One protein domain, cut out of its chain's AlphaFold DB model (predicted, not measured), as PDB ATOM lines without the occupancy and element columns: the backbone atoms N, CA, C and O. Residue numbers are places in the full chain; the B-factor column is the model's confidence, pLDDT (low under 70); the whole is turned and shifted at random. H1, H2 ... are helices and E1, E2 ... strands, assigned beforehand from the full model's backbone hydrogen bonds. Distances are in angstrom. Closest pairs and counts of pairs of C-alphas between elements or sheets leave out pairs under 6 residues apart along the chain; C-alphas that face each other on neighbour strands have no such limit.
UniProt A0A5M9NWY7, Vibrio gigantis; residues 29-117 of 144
ATOM      1  N   ILE A  29     -33.209   2.371  -5.557       93.31
ATOM      2  CA  ILE A  29     -32.731   1.753  -6.796       93.31
ATOM      3  C   ILE A  29     -32.177   0.362  -6.513       93.31
ATOM      4  O   ILE A  29     -31.585   0.104  -5.465       93.31
ATOM      5  N   THR A  30     -32.359  -0.543  -7.472       92.94
ATOM      6  CA  THR A  30     -31.784  -1.888  -7.403       92.94
ATOM      7  C   THR A  30     -30.426  -1.881  -8.090       92.94
ATOM      8  O   THR A  30     -30.335  -1.606  -9.285       92.94
ATOM      9  N   VAL A  31     -29.372  -2.182  -7.334       91.75
ATOM     10  CA  VAL A  31     -27.983  -2.169  -7.807       91.75
ATOM     11  C   VAL A  31     -27.348  -3.526  -7.544       91.75
ATOM     12  O   VAL A  31     -27.682  -4.223  -6.584       91.75
ATOM     13  N   ARG A  32     -26.412  -3.929  -8.405       90.38
ATOM     14  CA  ARG A  32     -25.636  -5.147  -8.183       90.38
ATOM     15  C   ARG A  32     -24.690  -4.964  -7.002       90.38
ATOM     16  O   ARG A  32     -23.915  -4.013  -6.943       90.38
ATOM     17  N   MET A  33     -24.679  -5.945  -6.108       87.69
ATOM     18  CA  MET A  33     -23.832  -5.935  -4.915       87.69
ATOM     19  C   MET A  33     -22.337  -5.866  -5.257       87.69
ATOM     20  O   MET A  33     -21.575  -5.163  -4.596       87.69
ATOM     21  N   ALA A  34     -21.929  -6.546  -6.333       89.50
ATOM     22  CA  ALA A  34     -20.556  -6.517  -6.823       89.50
ATOM     23  C   ALA A  34     -20.101  -5.110  -7.237       89.50
ATOM     24  O   ALA A  34     -18.924  -4.808  -7.100       89.50
ATOM     25  N   ASP A  35     -21.005  -4.242  -7.709       90.62
ATOM     26  CA  ASP A  35     -20.663  -2.873  -8.103       90.62
ATOM     27  C   ASP A  35     -20.470  -1.954  -6.896       90.62
ATOM     28  O   ASP A  35     -19.555  -1.133  -6.894       90.62
ATOM     29  N   VAL A  36     -21.266  -2.153  -5.844       89.25
ATOM     30  CA  VAL A  36     -21.191  -1.376  -4.599       89.25
ATOM     31  C   VAL A  36     -19.955  -1.748  -3.774       89.25
ATOM     32  O   VAL A  36     -19.276  -0.881  -3.221       89.25
ATOM     33  N   PHE A  37     -19.603  -3.034  -3.718       87.56
ATOM     34  CA  PHE A  37     -18.537  -3.548  -2.849       87.56
ATOM     35  C   PHE A  37     -17.220  -3.881  -3.566       87.56
ATOM     36  O   PHE A  37     -16.416  -4.648  -3.040       87.56
ATOM     37  N   LYS A  38     -16.932  -3.280  -4.731       85.75
ATOM     38  CA  LYS A  38     -15.623  -3.441  -5.402       85.75
ATOM     39  C   LYS A  38     -14.465  -3.024  -4.473       85.75
ATOM     40  O   LYS A  38     -14.563  -1.948  -3.868       85.75
ATOM     41  N   PRO A  39     -13.359  -3.787  -4.372       86.75
ATOM     42  CA  PRO A  39     -13.052  -5.067  -5.031       86.75
ATOM     43  C   PRO A  39     -13.423  -6.333  -4.223       86.75
ATOM     44  O   PRO A  39     -13.146  -7.436  -4.678       86.75
ATOM     45  N   PHE A  40     -14.016  -6.196  -3.034       86.88
ATOM     46  CA  PHE A  40     -14.187  -7.279  -2.051       86.88
ATOM     47  C   PHE A  40     -15.224  -8.337  -2.440       86.88
ATOM     48  O   PHE A  40     -15.142  -9.480  -1.999       86.88
ATOM     49  N   VAL A  41     -16.216  -7.970  -3.254       85.06
ATOM     50  CA  VAL A  41     -17.217  -8.912  -3.766       85.06
ATOM     51  C   VAL A  41     -16.875  -9.266  -5.217       85.06
ATOM     52  O   VAL A  41     -16.843  -8.367  -6.063       85.06
ATOM     53  N   PRO A  42     -16.652 -10.556  -5.545       85.31
ATOM     54  CA  PRO A  42     -16.348 -10.977  -6.908       85.31
ATOM     55  C   PRO A  42     -17.460 -10.612  -7.896       85.31
ATOM     56  O   PRO A  42     -18.646 -10.758  -7.600       85.31
ATOM     57  N   ALA A  43     -17.084 -10.248  -9.125       84.38
ATOM     58  CA  ALA A  43     -18.032  -9.919 -10.199       84.38
ATOM     59  C   ALA A  43     -18.955 -11.090 -10.600       84.38
ATOM     60  O   ALA A  43     -20.015 -10.869 -11.194       84.38
ATOM     61  N   ALA A  44     -18.565 -12.324 -10.254       85.44
ATOM     62  CA  ALA A  44     -19.378 -13.526 -10.423       85.44
ATOM     63  C   ALA A  44     -20.656 -13.506  -9.565       85.44
ATOM     64  O   ALA A  44     -21.621 -14.196  -9.888       85.44
ATOM     65  N   VAL A  45     -20.692 -12.708  -8.494       82.69
ATOM     66  CA  VAL A  45     -21.879 -12.574  -7.652       82.69
ATOM     67  C   VAL A  45     -22.926 -11.711  -8.367       82.69
ATOM     68  O   VAL A  45     -22.709 -10.537  -8.688       82.69
ATOM     69  N   THR A  46     -24.089 -12.309  -8.623       84.50
ATOM     70  CA  THR A  46     -25.236 -11.679  -9.302       84.50
ATOM     71  C   THR A  46     -26.272 -11.105  -8.336       84.50
ATOM     72  O   THR A  46     -27.265 -10.537  -8.783       84.50
ATOM     73  N   ALA A  47     -26.040 -11.218  -7.024       85.19
ATOM     74  CA  ALA A  47     -26.936 -10.688  -6.003       85.19
ATOM     75  C   ALA A  47     -27.151  -9.174  -6.169       85.19
ATOM     76  O   ALA A  47     -26.212  -8.412  -6.434       85.19
ATOM     77  N   VAL A  48     -28.400  -8.754  -5.988       89.19
ATOM     78  CA  VAL A  48     -28.831  -7.357  -6.064       89.19
ATOM     79  C   VAL A  48     -29.257  -6.861  -4.690       89.19
ATOM     80  O   VAL A  48     -29.803  -7.618  -3.891       89.19
ATOM     81  N   ILE A  49     -29.001  -5.584  -4.430       89.38
ATOM     82  CA  ILE A  49     -29.384  -4.883  -3.206       89.38
ATOM     83  C   ILE A  49     -30.156  -3.614  -3.558       89.38
ATOM     84  O   ILE A  49     -29.977  -3.048  -4.638       89.38
ATOM     85  N   GLN A  50     -31.018  -3.170  -2.646       89.44
ATOM     86  CA  GLN A  50     -31.740  -1.910  -2.785       89.44
ATOM     87  C   GLN A  50     -31.039  -0.823  -1.973       89.44
ATOM     88  O   GLN A  50     -30.837  -0.988  -0.770       89.44
ATOM     89  N   ILE A  51     -30.682   0.279  -2.626       90.81
ATOM     90  CA  ILE A  51     -30.054   1.443  -1.990       90.81
ATOM     91  C   ILE A  51     -30.843   2.716  -2.314       90.81
ATOM     92  O   ILE A  51     -31.458   2.776  -3.383       90.81
ATOM     93  N   PRO A  52     -30.824   3.743  -1.448       91.50
ATOM     94  CA  PRO A  52     -31.412   5.038  -1.758       91.50
ATOM     95  C   PRO A  52     -30.753   5.642  -2.998       91.50
ATOM     96  O   PRO A  52     -29.526   5.638  -3.130       91.50
ATOM     97  N   LYS A  53     -31.568   6.168  -3.908       90.31
ATOM     98  CA  LYS A  53     -31.124   6.795  -5.158       90.31
ATOM     99  C   LYS A  53     -30.409   8.116  -4.909       90.31
ATOM    100  O   LYS A  53     -29.383   8.406  -5.517       90.31
ATOM    101  N   HIS A  54     -30.974   8.916  -4.011       90.88
ATOM    102  CA  HIS A  54     -30.483  10.240  -3.680       90.88
ATOM    103  C   HIS A  54     -29.660  10.187  -2.395       90.88
ATOM    104  O   HIS A  54     -30.014   9.511  -1.430       90.88
ATOM    105  N   ARG A  55     -28.520  10.880  -2.379       88.25
ATOM    106  CA  ARG A  55     -27.635  10.912  -1.212       88.25
ATOM    107  C   ARG A  55     -28.172  11.873  -0.161       88.25
ATOM    108  O   ARG A  55     -28.176  13.083  -0.380       88.25
ATOM    109  N   HIS A  56     -28.594  11.331   0.978       89.50
ATOM    110  CA  HIS A  56     -29.025  12.131   2.122       89.50
ATOM    111  C   HIS A  56     -27.811  12.829   2.776       89.50
ATOM    112  O   HIS A  56     -26.723  12.246   2.815       89.50
ATOM    113  N   PRO A  57     -27.955  14.055   3.313       89.31
ATOM    114  CA  PRO A  57     -26.878  14.767   4.017       89.31
ATOM    115  C   PRO A  57     -26.297  13.992   5.212       89.31
ATOM    116  O   PRO A  57     -25.108  14.108   5.489       89.31
ATOM    117  N   ASP A  58     -27.112  13.166   5.874       89.88
ATOM    118  CA  ASP A  58     -26.685  12.327   7.011       89.88
ATOM    119  C   ASP A  58     -25.985  11.020   6.593       89.88
ATOM    120  O   ASP A  58     -25.672  10.177   7.436       89.88
ATOM    121  N   VAL A  59     -25.753  10.800   5.296       92.38
ATOM    122  CA  VAL A  59     -24.925   9.678   4.837       92.38
ATOM    123  C   VAL A  59     -23.475   9.970   5.225       92.38
ATOM    124  O   VAL A  59     -22.942  11.019   4.842       92.38
ATOM    125  N   PRO A  60     -22.789   9.061   5.941       91.88
ATOM    126  CA  PRO A  60     -21.415   9.293   6.347       91.88
ATOM    127  C   PRO A  60     -20.497   9.488   5.135       91.88
ATOM    128  O   PRO A  60     -20.722   8.977   4.031       91.88
ATOM    129  N   ARG A  61     -19.425  10.258   5.337       88.69
ATOM    130  CA  ARG A  61     -18.374  10.400   4.330       88.69
ATOM    131  C   ARG A  61     -17.601   9.087   4.227       88.69
ATOM    132  O   ARG A  61     -17.302   8.459   5.239       88.69
ATOM    133  N   GLU A  62     -17.245   8.707   3.004       83.44
ATOM    134  CA  GLU A  62     -16.390   7.546   2.780       83.44
ATOM    135  C   GLU A  62     -15.040   7.720   3.483       83.44
ATOM    136  O   GLU A  62     -14.366   8.746   3.340       83.44
ATOM    137  N   ILE A  63     -14.649   6.693   4.234       86.06
ATOM    138  CA  ILE A  63     -13.352   6.620   4.899       86.06
ATOM    139  C   ILE A  63     -12.339   6.092   3.882       86.06
ATOM    140  O   ILE A  63     -12.368   4.918   3.507       86.06
ATOM    141  N   ALA A  64     -11.448   6.969   3.419       84.38
ATOM    142  CA  ALA A  64     -10.391   6.597   2.489       84.38
ATOM    143  C   ALA A  64      -9.415   5.604   3.147       84.38
ATOM    144  O   ALA A  64      -8.937   5.837   4.255       84.38
ATOM    145  N   GLY A  65      -9.110   4.504   2.454       86.62
ATOM    146  CA  GLY A  65      -8.112   3.521   2.891       86.62
ATOM    147  C   GLY A  65      -8.594   2.483   3.910       86.62
ATOM    148  O   GLY A  65      -7.798   1.641   4.315       86.62
ATOM    149  N   TYR A  66      -9.872   2.493   4.306       90.00
ATOM    150  CA  TYR A  66     -10.421   1.419   5.134       90.00
ATOM    151  C   TYR A  66     -10.558   0.120   4.322       90.00
ATOM    152  O   TYR A  66     -11.182   0.108   3.256       90.00
ATOM    153  N   ILE A  67      -9.982  -0.970   4.838       91.19
ATOM    154  CA  ILE A  67     -10.015  -2.303   4.228       91.19
ATOM    155  C   ILE A  67     -10.806  -3.231   5.166       91.19
ATOM    156  O   ILE A  67     -10.307  -3.545   6.248       91.19
ATOM    157  N   PRO A  68     -12.034  -3.649   4.804       91.00
ATOM    158  CA  PRO A  68     -12.802  -4.604   5.590       91.00
ATOM    159  C   PRO A  68     -12.182  -6.005   5.545       91.00
ATOM    160  O   PRO A  68     -11.634  -6.431   4.528       91.00
ATOM    161  N   ASP A  69     -12.354  -6.750   6.634       90.94
ATOM    162  CA  ASP A  69     -12.134  -8.196   6.656       90.94
ATOM    163  C   ASP A  69     -13.258  -8.900   5.874       90.94
ATOM    164  O   ASP A  69     -14.444  -8.704   6.158       90.94
ATOM    165  N   GLU A  70     -12.895  -9.730   4.894       88.88
ATOM    166  CA  GLU A  70     -13.837 -10.425   4.006       88.88
ATOM    167  C   GLU A  70     -14.842 -11.278   4.784       88.88
ATOM    168  O   GLU A  70     -16.025 -11.340   4.436       88.88
ATOM    169  N   LYS A  71     -14.398 -11.898   5.884       89.50
ATOM    170  CA  LYS A  71     -15.261 -12.741   6.715       89.50
ATOM    171  C   LYS A  71     -16.349 -11.920   7.408       89.50
ATOM    172  O   LYS A  71     -17.511 -12.325   7.412       89.50
ATOM    173  N   GLN A  72     -15.982 -10.768   7.968       89.56
ATOM    174  CA  GLN A  72     -16.919  -9.858   8.634       89.56
ATOM    175  C   GLN A  72     -17.878  -9.228   7.625       89.56
ATOM    176  O   GLN A  72     -19.085  -9.182   7.863       89.56
ATOM    177  N   LEU A  73     -17.356  -8.811   6.470       90.75
ATOM    178  CA  LEU A  73     -18.165  -8.256   5.393       90.75
ATOM    179  C   LEU A  73     -19.214  -9.263   4.908       90.75
ATOM    180  O   LEU A  73     -20.383  -8.908   4.789       90.75
ATOM    181  N   SER A  74     -18.829 -10.524   4.701       88.81
ATOM    182  CA  SER A  74     -19.748 -11.591   4.293       88.81
ATOM    183  C   SER A  74     -20.883 -11.806   5.303       88.81
ATOM    184  O   SER A  74     -22.053 -11.873   4.923       88.81
ATOM    185  N   GLN A  75     -20.570 -11.827   6.604       89.31
ATOM    186  CA  GLN A  75     -21.577 -11.966   7.663       89.31
ATOM    187  C   GLN A  75     -22.552 -10.785   7.697       89.31
ATOM    188  O   GLN A  75     -23.761 -10.983   7.806       89.31
ATOM    189  N   VAL A  76     -22.038  -9.562   7.575       89.75
ATOM    190  CA  VAL A  76     -22.845  -8.338   7.638       89.75
ATOM    191  C   VAL A  76     -23.718  -8.189   6.395       89.75
ATOM    192  O   VAL A  76     -24.889  -7.843   6.514       89.75
ATOM    193  N   ILE A  77     -23.195  -8.519   5.214       87.38
ATOM    194  CA  ILE A  77     -23.980  -8.574   3.975       87.38
ATOM    195  C   ILE A  77     -25.065  -9.647   4.080       87.38
ATOM    196  O   ILE A  77     -26.213  -9.390   3.725       87.38
ATOM    197  N   SER A  78     -24.740 -10.836   4.593       86.38
ATOM    198  CA  SER A  78     -25.737 -11.893   4.782       86.38
ATOM    199  C   SER A  78     -26.833 -11.475   5.763       86.38
ATOM    200  O   SER A  78     -27.991 -11.830   5.554       86.38
ATOM    201  N   TRP A  79     -26.487 -10.731   6.818       86.94
ATOM    202  CA  TRP A  79     -27.460 -10.141   7.736       86.94
ATOM    203  C   TRP A  79     -28.323  -9.085   7.032       86.94
ATOM    204  O   TRP A  79     -29.547  -9.125   7.142       86.94
ATOM    205  N   PHE A  80     -27.705  -8.195   6.253       84.75
ATOM    206  CA  PHE A  80     -28.382  -7.116   5.531       84.75
ATOM    207  C   PHE A  80     -29.371  -7.635   4.476       84.75
ATOM    208  O   PHE A  80     -30.474  -7.112   4.345       84.75
ATOM    209  N   CYS A  81     -28.996  -8.688   3.748       82.69
ATOM    210  CA  CYS A  81     -29.814  -9.295   2.698       82.69
ATOM    211  C   CYS A  81     -30.832 -10.323   3.226       82.69
ATOM    212  O   CYS A  81     -31.579 -10.896   2.431       82.69
ATOM    213  N   SER A  82     -30.862 -10.597   4.536       83.38
ATOM    214  CA  SER A  82     -31.767 -11.599   5.102       83.38
ATOM    215  C   SER A  82     -33.234 -11.142   4.992       83.38
ATOM    216  O   SER A  82     -33.587 -10.089   5.529       83.38
ATOM    217  N   PRO A  83     -34.127 -11.927   4.352       73.31
ATOM    218  CA  PRO A  83     -35.531 -11.550   4.152       73.31
ATOM    219  C   PRO A  83     -36.327 -11.504   5.463       73.31
ATOM    220  O   PRO A  83     -37.242 -10.697   5.621       73.31
ATOM    221  N   GLN A  84     -35.963 -12.348   6.429       72.12
ATOM    222  CA  GLN A  84     -36.436 -12.251   7.805       72.12
ATOM    223  C   GLN A  84     -35.419 -11.402   8.550       72.12
ATOM    224  O   GLN A  84     -34.311 -11.879   8.779       72.12
ATOM    225  N   ARG A  85     -35.773 -10.149   8.861       59.31
ATOM    226  CA  ARG A  85     -34.917  -9.178   9.565       59.31
ATOM    227  C   ARG A  85     -34.505  -9.762  10.923       59.31
ATOM    228  O   ARG A  85     -35.296  -9.671  11.865       59.31
ATOM    229  N   PRO A  86     -33.330 -10.395  11.071       56.25
ATOM    230  CA  PRO A  86     -33.028 -11.119  12.282       56.25
ATOM    231  C   PRO A  86     -32.301 -10.144  13.193       56.25
ATOM    232  O   PRO A  86     -31.096  -9.968  13.070       56.25
ATOM    233  N   ASN A  87     -33.045  -9.530  14.110       66.62
ATOM    234  CA  ASN A  87     -32.510  -8.845  15.283       66.62
ATOM    235  C   ASN A  87     -31.500  -7.707  15.011       66.62
ATOM    236  O   ASN A  87     -31.062  -7.406  13.901       66.62
ATOM    237  N   PHE A  88     -31.154  -7.018  16.091       81.69
ATOM    238  CA  PHE A  88     -30.109  -6.007  16.119       81.69
ATOM    239  C   PHE A  88     -28.750  -6.672  15.870       81.69
ATOM    240  O   PHE A  88     -28.413  -7.672  16.509       81.69
ATOM    241  N   MET A  89     -27.952  -6.112  14.967       86.38
ATOM    242  CA  MET A  89     -26.558  -6.516  14.807       86.38
ATOM    243  C   MET A  89     -25.723  -5.903  15.934       86.38
ATOM    244  O   MET A  89     -25.806  -4.704  16.196       86.38
ATOM    245  N   HIS A  90     -24.895  -6.717  16.584       88.88
ATOM    246  CA  HIS A  90     -23.928  -6.257  17.575       88.88
ATOM    247  C   HIS A  90     -22.525  -6.695  17.153       88.88
ATOM    248  O   HIS A  90     -22.337  -7.790  16.629       88.88
ATOM    249  N   MET A  91     -21.537  -5.835  17.382       89.88
ATOM    250  CA  MET A  91     -20.131  -6.138  17.130       89.88
ATOM    251  C   MET A  91     -19.349  -5.996  18.425       89.88
ATOM    252  O   MET A  91     -19.451  -4.977  19.109       89.88
ATOM    253  N   VAL A  92     -18.523  -6.990  18.731       92.00
ATOM    254  CA  VAL A  92     -17.708  -7.024  19.948       92.00
ATOM    255  C   VAL A  92     -16.243  -7.140  19.561       92.00
ATOM    256  O   VAL A  92     -15.885  -7.855  18.632       92.00
ATOM    257  N   GLY A  93     -15.385  -6.407  20.264       91.69
ATOM    258  CA  GLY A  93     -13.940  -6.460  20.073       91.69
ATOM    259  C   GLY A  93     -13.234  -5.328  20.816       91.69
ATOM    260  O   GLY A  93     -13.903  -4.386  21.250       91.69
ATOM    261  N   PRO A  94     -11.898  -5.359  20.913       93.06
ATOM    262  CA  PRO A  94     -11.119  -4.354  21.634       93.06
ATOM    263  C   PRO A  94     -11.281  -2.944  21.047       93.06
ATOM    264  O   PRO A  94     -11.613  -2.767  19.872       93.06
ATOM    265  N   THR A  95     -11.065  -1.915  21.865       90.75
ATOM    266  CA  THR A  95     -11.058  -0.518  21.403       90.75
ATOM    267  C   THR A  95     -10.006  -0.331  20.307       90.75
ATOM    268  O   THR A  95      -8.928  -0.913  20.378       90.75
ATOM    269  N   GLY A  96     -10.325   0.449  19.271       86.81
ATOM    270  CA  GLY A  96      -9.405   0.701  18.154       86.81
ATOM    271  C   GLY A  96      -9.347  -0.395  17.085       86.81
ATOM    272  O   GLY A  96      -8.593  -0.263  16.133       86.81
ATOM    273  N   SER A  97     -10.169  -1.448  17.169       88.44
ATOM    274  CA  SER A  97     -10.208  -2.516  16.153       88.44
ATOM    275  C   SER A  97     -10.960  -2.156  14.855       88.44
ATOM    276  O   SER A  97     -11.335  -3.053  14.108       88.44
ATOM    277  N   GLY A  98     -11.296  -0.881  14.630       89.62
ATOM    278  CA  GLY A  98     -11.989  -0.428  13.416       89.62
ATOM    279  C   GLY A  98     -13.478  -0.790  13.297       89.62
ATOM    280  O   GLY A  98     -14.016  -0.739  12.199       89.62
ATOM    281  N   LYS A  99     -14.175  -1.150  14.389       92.56
ATOM    282  CA  LYS A  99     -15.619  -1.502  14.354       92.56
ATOM    283  C   LYS A  99     -16.509  -0.336  13.916       92.56
ATOM    284  O   LYS A  99     -17.410  -0.505  13.103       92.56
ATOM    285  N   THR A 100     -16.278   0.844  14.485       92.25
ATOM    286  CA  THR A 100     -17.044   2.043  14.126       92.25
ATOM    287  C   THR A 100     -16.755   2.434  12.681       92.25
ATOM    288  O   THR A 100     -17.684   2.692  11.920       92.25
ATOM    289  N   ASP A 101     -15.483   2.380  12.282       92.50
ATOM    290  CA  ASP A 101     -15.052   2.693  10.919       92.50
ATOM    291  C   ASP A 101     -15.636   1.715   9.898       92.50
ATOM    292  O   ASP A 101     -16.099   2.150   8.849       92.50
ATOM    293  N   PHE A 102     -15.720   0.421  10.233       92.94
ATOM    294  CA  PHE A 102     -16.384  -0.593   9.414       92.94
ATOM    295  C   PHE A 102     -17.828  -0.200   9.083       92.94
ATOM    296  O   PHE A 102     -18.234  -0.225   7.923       92.94
ATOM    297  N   MET A 103     -18.603   0.203  10.097       92.00
ATOM    298  CA  MET A 103     -20.008   0.577   9.908       92.00
ATOM    299  C   MET A 103     -20.164   1.876   9.130       92.00
ATOM    300  O   MET A 103     -21.028   1.963   8.261       92.00
ATOM    301  N   LEU A 104     -19.325   2.874   9.407       93.12
ATOM    302  CA  LEU A 104     -19.338   4.133   8.664       93.12
ATOM    303  C   LEU A 104     -18.966   3.913   7.193       93.12
ATOM    304  O   LEU A 104     -19.636   4.436   6.308       93.12
ATOM    305  N   TRP A 105     -17.954   3.083   6.930       93.62
ATOM    306  CA  TRP A 105     -17.550   2.684   5.585       93.62
ATOM    307  C   TRP A 105     -18.668   1.935   4.848       93.62
ATOM    308  O   TRP A 105     -18.965   2.247   3.694       93.62
ATOM    309  N   LEU A 106     -19.330   0.992   5.524       92.62
ATOM    310  CA  LEU A 106     -20.440   0.221   4.967       92.62
ATOM    311  C   LEU A 106     -21.621   1.129   4.597       92.62
ATOM    312  O   LEU A 106     -22.127   1.060   3.478       92.62
ATOM    313  N   CYS A 107     -22.041   1.999   5.519       92.50
ATOM    314  CA  CYS A 107     -23.172   2.901   5.309       92.50
ATOM    315  C   CYS A 107     -22.889   3.931   4.211       92.50
ATOM    316  O   CYS A 107     -23.787   4.251   3.434       92.50
ATOM    317  N   ALA A 108     -21.644   4.405   4.104       92.81
ATOM    318  CA  ALA A 108     -21.239   5.316   3.041       92.81
ATOM    319  C   ALA A 108     -21.388   4.664   1.655       92.81
ATOM    320  O   ALA A 108     -21.938   5.286   0.750       92.81
ATOM    321  N   ARG A 109     -20.991   3.390   1.507       91.25
ATOM    322  CA  ARG A 109     -21.148   2.635   0.248       91.25
ATOM    323  C   ARG A 109     -22.594   2.271  -0.074       91.25
ATOM    324  O   ARG A 109     -22.983   2.289  -1.235       91.25
ATOM    325  N   LEU A 110     -23.391   1.950   0.943       90.56
ATOM    326  CA  LEU A 110     -24.820   1.658   0.787       90.56
ATOM    327  C   LEU A 110     -25.680   2.914   0.593       90.56
ATOM    328  O   LEU A 110     -26.886   2.792   0.390       90.56
ATOM    329  N   ASN A 111     -25.080   4.105   0.666       92.06
ATOM    330  CA  ASN A 111     -25.784   5.383   0.640       92.06
ATOM    331  C   ASN A 111     -26.897   5.469   1.707       92.06
ATOM    332  O   ASN A 111     -27.978   6.000   1.462       92.06
ATOM    333  N   TRP A 112     -26.650   4.903   2.892       89.94
ATOM    334  CA  TRP A 112     -27.609   4.895   3.995       89.94
ATOM    335  C   TRP A 112     -27.328   6.029   4.989       89.94
ATOM    336  O   TRP A 112     -26.173   6.204   5.389       89.94
ATOM    337  N   PRO A 113     -28.352   6.807   5.392       91.62
ATOM    338  CA  PRO A 113     -28.200   7.834   6.415       91.62
ATOM    339  C   PRO A 113     -27.936   7.187   7.777       91.62
ATOM    340  O   PRO A 113     -28.666   6.286   8.194       91.62
ATOM    341  N   THR A 114     -26.908   7.662   8.483       91.06
ATOM    342  CA  THR A 114     -26.442   7.032   9.725       91.06
ATOM    343  C   THR A 114     -26.219   8.064  10.816       91.06
ATOM    344  O   THR A 114     -25.419   8.985  10.670       91.06
ATOM    345  N   VAL A 115     -26.866   7.853  11.963       89.94
ATOM    346  CA  VAL A 115     -26.675   8.665  13.170       89.94
ATOM    347  C   VAL A 115     -25.807   7.903  14.165       89.94
ATOM    348  O   VAL A 115     -26.135   6.790  14.575       89.94
ATOM    349  N   LEU A 116     -24.697   8.513  14.583       90.62
ATOM    350  CA  LEU A 116     -23.812   7.951  15.600       90.62
ATOM    351  C   LEU A 116     -24.207   8.462  16.989       90.62
ATOM    352  O   LEU A 116     -24.035   9.640  17.303       90.62
ATOM    353  N   VAL A 117     -24.682   7.561  17.850       90.06
ATOM    354  CA  VAL A 117     -25.021   7.878  19.243       90.06
ATOM    355  C   VAL A 117     -23.993   7.248  20.178       90.06
ATOM    356  O   VAL A 117     -23.870   6.029  20.262       90.06
TER     357      VAL A 117
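Overview. This is residues 29 to 117 of the 144 residues of a protein of Vibrio gigantis (UniProt A0A5M9NWY7). Little regular structure: helix H3 lies near the middle, with H2 to one side of it, a two-stranded ribbon E1-E2 farther out, and the long loop 53 to 69 passing round H3. The 89 printed residues run E1, H1, E2, H2, H3; the antiparallel sheet is E1 - E2, the class mixed, with 35 residues in named elements. It is compact, radius of gyration of the C-alphas 13.1 A, spanning 35 by 30 by 30 A.

Arrangement. E1, residues 29 to 32, and E2, residues 48 to 52, are antiparallel neighbours at 141 degrees; N 29 and O 51 are 2.8 A apart, within hydrogen-bond range. H1, residues 33 to 36, and H3, residues 99 to 109, are close but not clearly touching; their closest C-alphas, Val 36 and Arg 109, are 6.3 A apart. H2, residues 70 to 80, and H3 are near each other. In H2 and H3 every O i to N i+4 pair is within hydrogen-bond range; H1 is too short for one.

Along the chain. E1 begins at C-alpha 29 (-32.731, 1.753, -6.796). E2 measures 13.4 A, H2 15.0 A and H3 15.7 A, ending at C-alpha 109 (-21.148, 2.635, 0.248).

Size, cuts and confidence. The printed part has no cut. Links H1 to E2, E2 to H2 and H2 to H3 are long; residues 92 to 97 stand free. Residues 85 to 87 have pLDDT under 70.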